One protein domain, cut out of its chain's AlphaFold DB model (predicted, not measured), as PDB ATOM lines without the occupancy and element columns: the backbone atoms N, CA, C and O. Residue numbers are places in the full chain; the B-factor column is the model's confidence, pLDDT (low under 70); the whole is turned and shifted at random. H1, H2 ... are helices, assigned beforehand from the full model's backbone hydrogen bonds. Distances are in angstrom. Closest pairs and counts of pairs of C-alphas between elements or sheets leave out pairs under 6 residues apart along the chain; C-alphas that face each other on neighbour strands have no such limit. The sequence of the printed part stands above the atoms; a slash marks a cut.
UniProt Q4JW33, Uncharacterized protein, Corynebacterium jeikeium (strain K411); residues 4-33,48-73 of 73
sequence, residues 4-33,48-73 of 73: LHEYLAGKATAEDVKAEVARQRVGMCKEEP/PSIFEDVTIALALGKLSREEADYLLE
ATOM      1  N   LEU A   4     210.442 148.485 196.794       86.00
ATOM      2  CA  LEU A   4     209.896 147.470 197.696       86.00
ATOM      3  C   LEU A   4     209.236 148.080 198.942       86.00
ATOM      4  O   LEU A   4     208.174 147.632 199.360       86.00
ATOM      5  N   HIS A   5     209.829 149.116 199.541       85.12
ATOM      6  CA  HIS A   5     209.208 149.803 200.678       85.12
ATOM      7  C   HIS A   5     207.896 150.490 200.289       85.12
ATOM      8  O   HIS A   5     206.961 150.520 201.088       85.12
ATOM      9  N   GLU A   6     207.809 151.025 199.073       86.62
ATOM     10  CA  GLU A   6     206.572 151.608 198.550       86.62
ATOM     11  C   GLU A   6     205.517 150.533 198.267       86.62
ATOM     12  O   GLU A   6     204.341 150.749 198.563       86.62
ATOM     13  N   TYR A   7     205.935 149.356 197.796       86.94
ATOM     14  CA  TYR A   7     205.070 148.190 197.618       86.94
ATOM     15  C   TYR A   7     204.503 147.693 198.954       86.94
ATOM     16  O   TYR A   7     203.289 147.576 199.106       86.94
ATOM     17  N   LEU A   8     205.354 147.525 199.973       85.06
ATOM     18  CA  LEU A   8     204.927 147.146 201.328       85.06
ATOM     19  C   LEU A   8     204.017 148.199 201.985       85.06
ATOM     20  O   LEU A   8     203.220 147.871 202.861       85.06
ATOM     21  N   ALA A   9     204.126 149.464 201.574       87.00
ATOM     22  CA  ALA A   9     203.249 150.543 202.018       87.00
ATOM     23  C   ALA A   9     201.942 150.658 201.201       87.00
ATOM     24  O   ALA A   9     201.152 151.566 201.467       87.00
ATOM     25  N   GLY A  10     201.725 149.792 200.200       85.12
ATOM     26  CA  GLY A  10     200.558 149.813 199.309       85.12
ATOM     27  C   GLY A  10     200.543 150.974 198.308       85.12
ATOM     28  O   GLY A  10     199.483 151.326 197.796       85.12
ATOM     29  N   LYS A  11     201.695 151.613 198.068       88.00
ATOM     30  CA  LYS A  11     201.854 152.779 197.180       88.00
ATOM     31  C   LYS A  11     202.449 152.432 195.817       88.00
ATOM     32  O   LYS A  11     202.263 153.207 194.886       88.00
ATOM     33  N   ALA A  12     203.146 151.303 195.715       86.88
ATOM     34  CA  ALA A  12     203.673 150.766 194.465       86.88
ATOM     35  C   ALA A  12     203.053 149.399 194.168       86.88
ATOM     36  O   ALA A  12     202.564 148.709 195.068       86.88
ATOM     37  N   THR A  13     203.067 149.010 192.898       89.38
ATOM     38  CA  THR A  13     202.547 147.721 192.436       89.38
ATOM     39  C   THR A  13     203.658 146.673 192.353       89.38
ATOM     40  O   THR A  13     204.846 146.993 192.373       89.38
ATOM     41  N   ALA A  14     203.285 145.395 192.246       86.38
ATOM     42  CA  ALA A  14     204.261 144.324 192.039       86.38
ATOM     43  C   ALA A  14     205.010 144.465 190.698       86.38
ATOM     44  O   ALA A  14     206.167 144.061 190.591       86.38
ATOM     45  N   GLU A  15     204.379 145.071 189.687       88.50
ATOM     46  CA  GLU A  15     205.014 145.358 188.396       88.50
ATOM     47  C   GLU A  15     206.140 146.388 188.533       88.50
ATOM     48  O   GLU A  15     207.194 146.220 187.921       88.50
ATOM     49  N   ASP A  16     205.970 147.400 189.390       86.38
ATOM     50  CA  ASP A  16     207.008 148.401 189.658       86.38
ATOM     51  C   ASP A  16     208.243 147.761 190.306       86.38
ATOM     52  O   ASP A  16     209.382 148.051 189.927       86.38
ATOM     53  N   VAL A  17     208.023 146.839 191.251       85.75
ATOM     54  CA  VAL A  17     209.099 146.073 191.901       85.75
ATOM     55  C   VAL A  17     209.832 145.206 190.877       85.75
ATOM     56  O   VAL A  17     211.059 145.261 190.804       85.75
ATOM     57  N   LYS A  18     209.101 144.470 190.031       86.50
ATOM     58  CA  LYS A  18     209.679 143.647 188.952       86.50
ATOM     59  C   LYS A  18     210.471 144.483 187.944       86.50
ATOM     60  O   LYS A  18     211.552 144.076 187.515       86.50
ATOM     61  N   ALA A  19     209.979 145.667 187.581       86.12
ATOM     62  CA  ALA A  19     210.679 146.578 186.680       86.12
ATOM     63  C   ALA A  19     212.006 147.073 187.281       86.12
ATOM     64  O   ALA A  19     213.015 147.160 186.573       86.12
ATOM     65  N   GLU A  20     212.031 147.358 188.582       85.69
ATOM     66  CA  GLU A  20     213.250 147.750 189.293       85.69
ATOM     67  C   GLU A  20     214.235 146.578 189.432       85.69
ATOM     68  O   GLU A  20     215.428 146.743 189.164       85.69
ATOM     69  N   VAL A  21     213.743 145.370 189.731       85.50
ATOM     70  CA  VAL A  21     214.539 144.127 189.710       85.50
ATOM     71  C   VAL A  21     215.185 143.923 188.336       85.50
ATOM     72  O   VAL A  21     216.395 143.696 188.245       85.50
ATOM     73  N   ALA A  22     214.420 144.071 187.252       84.19
ATOM     74  CA  ALA A  22     214.930 143.948 185.888       84.19
ATOM     75  C   ALA A  22     215.990 145.016 185.561       84.19
ATOM     76  O   ALA A  22     217.033 144.693 184.984       84.19
ATOM     77  N   ARG A  23     215.781 146.278 185.966       80.56
ATOM     78  CA  ARG A  23     216.776 147.352 185.794       80.56
ATOM     79  C   ARG A  23     218.079 147.057 186.525       80.56
ATOM     80  O   ARG A  23     219.147 147.238 185.939       80.56
ATOM     81  N   GLN A  24     218.008 146.592 187.770       77.50
ATOM     82  CA  GLN A  24     219.204 146.273 188.550       77.50
ATOM     83  C   GLN A  24     219.939 145.046 187.999       77.50
ATOM     84  O   GLN A  24     221.167 145.088 187.916       77.50
ATOM     85  N   ARG A  25     219.229 144.017 187.499       77.50
ATOM     86  CA  ARG A  25     219.863 142.896 186.770       77.50
ATOM     87  C   ARG A  25     220.685 143.383 185.577       77.50
ATOM     88  O   ARG A  25     221.816 142.947 185.395       77.50
ATOM     89  N   VAL A  26     220.145 144.310 184.783       68.69
ATOM     90  CA  VAL A  26     220.867 144.896 183.637       68.69
ATOM     91  C   VAL A  26     222.050 145.757 184.098       68.69
ATOM     92  O   VAL A  26     223.097 145.760 183.453       68.69
ATOM     93  N   GLY A  27     221.907 146.467 185.220       64.56
ATOM     94  CA  GLY A  27     222.982 147.249 185.835       64.56
ATOM     95  C   GLY A  27     224.166 146.398 186.302       64.56
ATOM     96  O   GLY A  27     225.307 146.797 186.085       64.56
ATOM     97  N   MET A  28     223.895 145.216 186.863       60.88
ATOM     98  CA  MET A  28     224.905 144.253 187.328       60.88
ATOM     99  C   MET A  28     225.687 143.566 186.197       60.88
ATOM    100  O   MET A  28     226.777 143.061 186.435       60.88
ATOM    101  N   CYS A  29     225.159 143.545 184.970       57.25
ATOM    102  CA  CYS A  29     225.854 142.978 183.806       57.25
ATOM    103  C   CYS A  29     226.896 143.921 183.187       57.25
ATOM    104  O   CYS A  29     227.519 143.566 182.186       57.25
ATOM    105  N   LYS A  30     227.075 145.136 183.718       58.84
ATOM    106  CA  LYS A  30     228.155 146.014 183.264       58.84
ATOM    107  C   LYS A  30     229.465 145.513 183.852       58.84
ATOM    108  O   LYS A  30     229.562 145.354 185.062       58.84
ATOM    109  N   GLU A  31     230.455 145.283 182.992       55.50
ATOM    110  CA  GLU A  31     231.812 144.944 183.417       55.50
ATOM    111  C   GLU A  31     232.301 146.001 184.411       55.50
ATOM    112  O   GLU A  31     232.489 147.171 184.062       55.50
ATOM    113  N   GLU A  32     232.472 145.600 185.671       59.16
ATOM    114  CA  GLU A  32     233.163 146.445 186.628       59.16
ATOM    115  C   GLU A  32     234.616 146.596 186.163       59.16
ATOM    116  O   GLU A  32     235.264 145.602 185.812       59.16
ATOM    117  N   PRO A  33     235.154 147.828 186.127       59.34
ATOM    118  CA  PRO A  33     236.551 148.027 185.792       59.34
ATOM    119  C   PRO A  33     237.423 147.223 186.771       59.34
ATOM    120  O   PRO A  33     237.131 147.205 187.971       59.34
ATOM    121  N   PRO A  48     221.039 149.362 200.081       73.00
ATOM    122  CA  PRO A  48     220.851 147.964 199.731       73.00
ATOM    123  C   PRO A  48     220.150 147.836 198.379       73.00
ATOM    124  O   PRO A  48     219.269 148.628 198.026       73.00
ATOM    125  N   SER A  49     220.575 146.835 197.613       83.50
ATOM    126  CA  SER A  49     219.928 146.484 196.348       83.50
ATOM    127  C   SER A  49     218.502 145.985 196.587       83.50
ATOM    128  O   SER A  49     218.144 145.576 197.694       83.50
ATOM    129  N   ILE A  50     217.676 145.946 195.538       82.81
ATOM    130  CA  ILE A  50     216.305 145.438 195.687       82.81
ATOM    131  C   ILE A  50     216.274 143.953 196.085       82.81
ATOM    132  O   ILE A  50     215.359 143.518 196.776       82.81
ATOM    133  N   PHE A  51     217.310 143.188 195.726       83.25
ATOM    134  CA  PHE A  51     217.484 141.794 196.143       83.25
ATOM    135  C   PHE A  51     217.739 141.671 197.646       83.25
ATOM    136  O   PHE A  51     217.149 140.821 198.318       83.25
ATOM    137  N   GLU A  52     218.602 142.536 198.179       84.75
ATOM    138  CA  GLU A  52     218.878 142.602 199.614       84.75
ATOM    139  C   GLU A  52     217.641 143.070 200.375       84.75
ATOM    140  O   GLU A  52     217.289 142.466 201.383       84.75
ATOM    141  N   ASP A  53     216.917 144.057 199.850       86.12
ATOM    142  CA  ASP A  53     215.665 144.530 200.434       86.12
ATOM    143  C   ASP A  53     214.590 143.432 200.484       86.12
ATOM    144  O   ASP A  53     213.938 143.270 201.520       86.12
ATOM    145  N   VAL A  54     214.421 142.634 199.418       85.81
ATOM    146  CA  VAL A  54     213.482 141.492 199.414       85.81
ATOM    147  C   VAL A  54     213.918 140.436 200.427       85.81
ATOM    148  O   VAL A  54     213.092 139.929 201.187       85.81
ATOM    149  N   THR A  55     215.219 140.149 200.504       84.75
ATOM    150  CA  THR A  55     215.774 139.185 201.465       84.75
ATOM    151  C   THR A  55     215.566 139.647 202.910       84.75
ATOM    152  O   THR A  55     215.162 138.859 203.766       84.75
ATOM    153  N   ILE A  56     215.780 140.935 203.187       86.38
ATOM    154  CA  ILE A  56     215.531 141.548 204.495       86.38
ATOM    155  C   ILE A  56     214.035 141.500 204.823       86.38
ATOM    156  O   ILE A  56     213.662 141.125 205.932       86.38
ATOM    157  N   ALA A  57     213.160 141.833 203.874       86.38
ATOM    158  CA  ALA A  57     211.715 141.790 204.078       86.38
ATOM    159  C   ALA A  57     211.199 140.362 204.346       86.38
ATOM    160  O   ALA A  57     210.347 140.187 205.222       86.38
ATOM    161  N   LEU A  58     211.762 139.351 203.673       88.56
ATOM    162  CA  LEU A  58     211.498 137.936 203.941       88.56
ATOM    163  C   LEU A  58     211.965 137.538 205.351       88.56
ATOM    164  O   LEU A  58     211.208 136.928 206.103       88.56
ATOM    165  N   ALA A  59     213.181 137.931 205.746       86.75
ATOM    166  CA  ALA A  59     213.724 137.647 207.077       86.75
ATOM    167  C   ALA A  59     212.923 138.320 208.207       86.75
ATOM    168  O   ALA A  59     212.802 137.773 209.302       86.75
ATOM    169  N   LEU A  60     212.347 139.493 207.935       88.75
ATOM    170  CA  LEU A  60     211.467 140.214 208.856       88.75
ATOM    171  C   LEU A  60     210.025 139.677 208.870       88.75
ATOM    172  O   LEU A  60     209.203 140.200 209.622       88.75
ATOM    173  N   GLY A  61     209.695 138.681 208.040       87.19
ATOM    174  CA  GLY A  61     208.344 138.126 207.922       87.19
ATOM    175  C   GLY A  61     207.321 139.096 207.325       87.19
ATOM    176  O   GLY A  61     206.124 138.921 207.528       87.19
ATOM    177  N   LYS A  62     207.780 140.140 206.620       86.94
ATOM    178  CA  LYS A  62     206.913 141.119 205.939       86.94
ATOM    179  C   LYS A  62     206.428 140.634 204.575       86.94
ATOM    180  O   LYS A  62     205.494 141.215 204.035       86.94
ATOM    181  N   LEU A  63     207.085 139.614 204.031       87.06
ATOM    182  CA  LEU A  63     206.723 138.921 202.803       87.06
ATOM    183  C   LEU A  63     206.706 137.425 203.079       87.06
ATOM    184  O   LEU A  63     207.548 136.912 203.824       87.06
ATOM    185  N   SER A  64     205.772 136.724 202.450       88.44
ATOM    186  CA  SER A  64     205.863 135.275 202.315       88.44
ATOM    187  C   SER A  64     206.968 134.898 201.322       88.44
ATOM    188  O   SER A  64     207.406 135.702 200.496       88.44
ATOM    189  N   ARG A  65     207.428 133.647 201.387       87.25
ATOM    190  CA  ARG A  65     208.414 133.138 200.429       87.25
ATOM    191  C   ARG A  65     207.873 133.138 198.999       87.25
ATOM    192  O   ARG A  65     208.594 133.504 198.085       87.25
ATOM    193  N   GLU A  66     206.598 132.799 198.840       88.75
ATOM    194  CA  GLU A  66     205.896 132.794 197.555       88.75
ATOM    195  C   GLU A  66     205.826 134.200 196.941       88.75
ATOM    196  O   GLU A  66     206.086 134.369 195.754       88.75
ATOM    197  N   GLU A  67     205.548 135.228 197.750       85.25
ATOM    198  CA  GLU A  67     205.573 136.620 197.286       85.25
ATOM    199  C   GLU A  67     206.987 137.089 196.945       85.25
ATOM    200  O   GLU A  67     207.175 137.779 195.948       85.25
ATOM    201  N   ALA A  68     207.993 136.719 197.742       88.00
ATOM    202  CA  ALA A  68     209.380 137.060 197.445       88.00
ATOM    203  C   ALA A  68     209.836 136.443 196.113       88.00
ATOM    204  O   ALA A  68     210.407 137.147 195.282       88.00
ATOM    205  N   ASP A  69     209.526 135.165 195.888       87.19
ATOM    206  CA  ASP A  69     209.831 134.472 194.635       87.19
ATOM    207  C   ASP A  69     209.084 135.130 193.461       87.19
ATOM    208  O   ASP A  69     209.696 135.445 192.438       87.19
ATOM    209  N   TYR A  70     207.802 135.473 193.639       89.06
ATOM    210  CA  TYR A  70     207.017 136.185 192.628       89.06
ATOM    211  C   TYR A  70     207.604 137.553 192.261       89.06
ATOM    212  O   TYR A  70     207.564 137.935 191.093       89.06
ATOM    213  N   LEU A  71     208.133 138.312 193.223       85.31
ATOM    214  CA  LEU A  71     208.718 139.634 192.971       85.31
ATOM    215  C   LEU A  71     210.099 139.562 192.297       85.31
ATOM    216  O   LEU A  71     210.508 140.534 191.661       85.31
ATOM    217  N   LEU A  72     210.811 138.440 192.442       83.69
ATOM    218  CA  LEU A  72     212.167 138.237 191.918       83.69
ATOM    219  C   LEU A  72     212.222 137.494 190.568       83.69
ATOM    220  O   LEU A  72     213.274 137.526 189.911       83.69
ATOM    221  N   GLU A  73     211.130 136.840 190.157       79.44
ATOM    222  CA  GLU A  73     210.914 136.319 188.793       79.44
ATOM    223  C   GLU A  73     210.661 137.435 187.772       79.44
ATOM    224  O   GLU A  73     211.474 137.510 186.817       79.44
TER     225      GLU A  73
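This is residues 4 to 33 and 48 to 73 of the 73 residues of an uncharacterized protein of Corynebacterium jeikeium (strain K411) (UniProt Q4JW33). Helices H3 and H4 form a hairpin; the long helix H2 crosses its open end, short H1 sits beside H2 and H3, and residues 26 to 33 stick out. The printed part has 56 residues with four named helices, H1 to H4 in order, and no named strand: all helix. It is only just compact, close to loose (radius of gyration of the C-alphas 11.8 A), spanning 37 by 21 by 18 A.

H1, residues 4 to 8, begins at C-alpha 4 (209.896, 147.470, 197.696) and measures 6.2 A from first to last C-alpha. H2, residues 14 to 28, measures 21.2 A, H3, residues 50 to 59, 14.0 A, and H4, residues 65 to 72, 10.6 A, ending at C-alpha 72 (212.167, 138.237, 191.918).

H2, with residues 20 to 24 alone, touches H3 at a steep tilt of 56 degrees, opposite ways; closest C-alphas Val 21 and Ile 50, 6.4 A. H2 touches H4 at a steep 59 degrees, the same way; closest C-alphas Lys 18 and Leu 71, 5.8 A. The hairpin H3 and H4 touches at a shallow 5 degrees, opposite ways; closest C-alphas Val 54 and Ala 68, 6.4 A. H1 only just touches H2 and H3, 3 C-alpha pairs within 8 A each; closest are C-alphas 4 and 17, 6.0 A, and 4 and 50, 7.0 A. In the four helices every O i to N i+4 pair is within hydrogen-bond range.

Residues 34 to 47 are not printed; C-alphas 33 and 48 are 21.0 A apart across the cut. Residues 26 to 33 have pLDDT under 70.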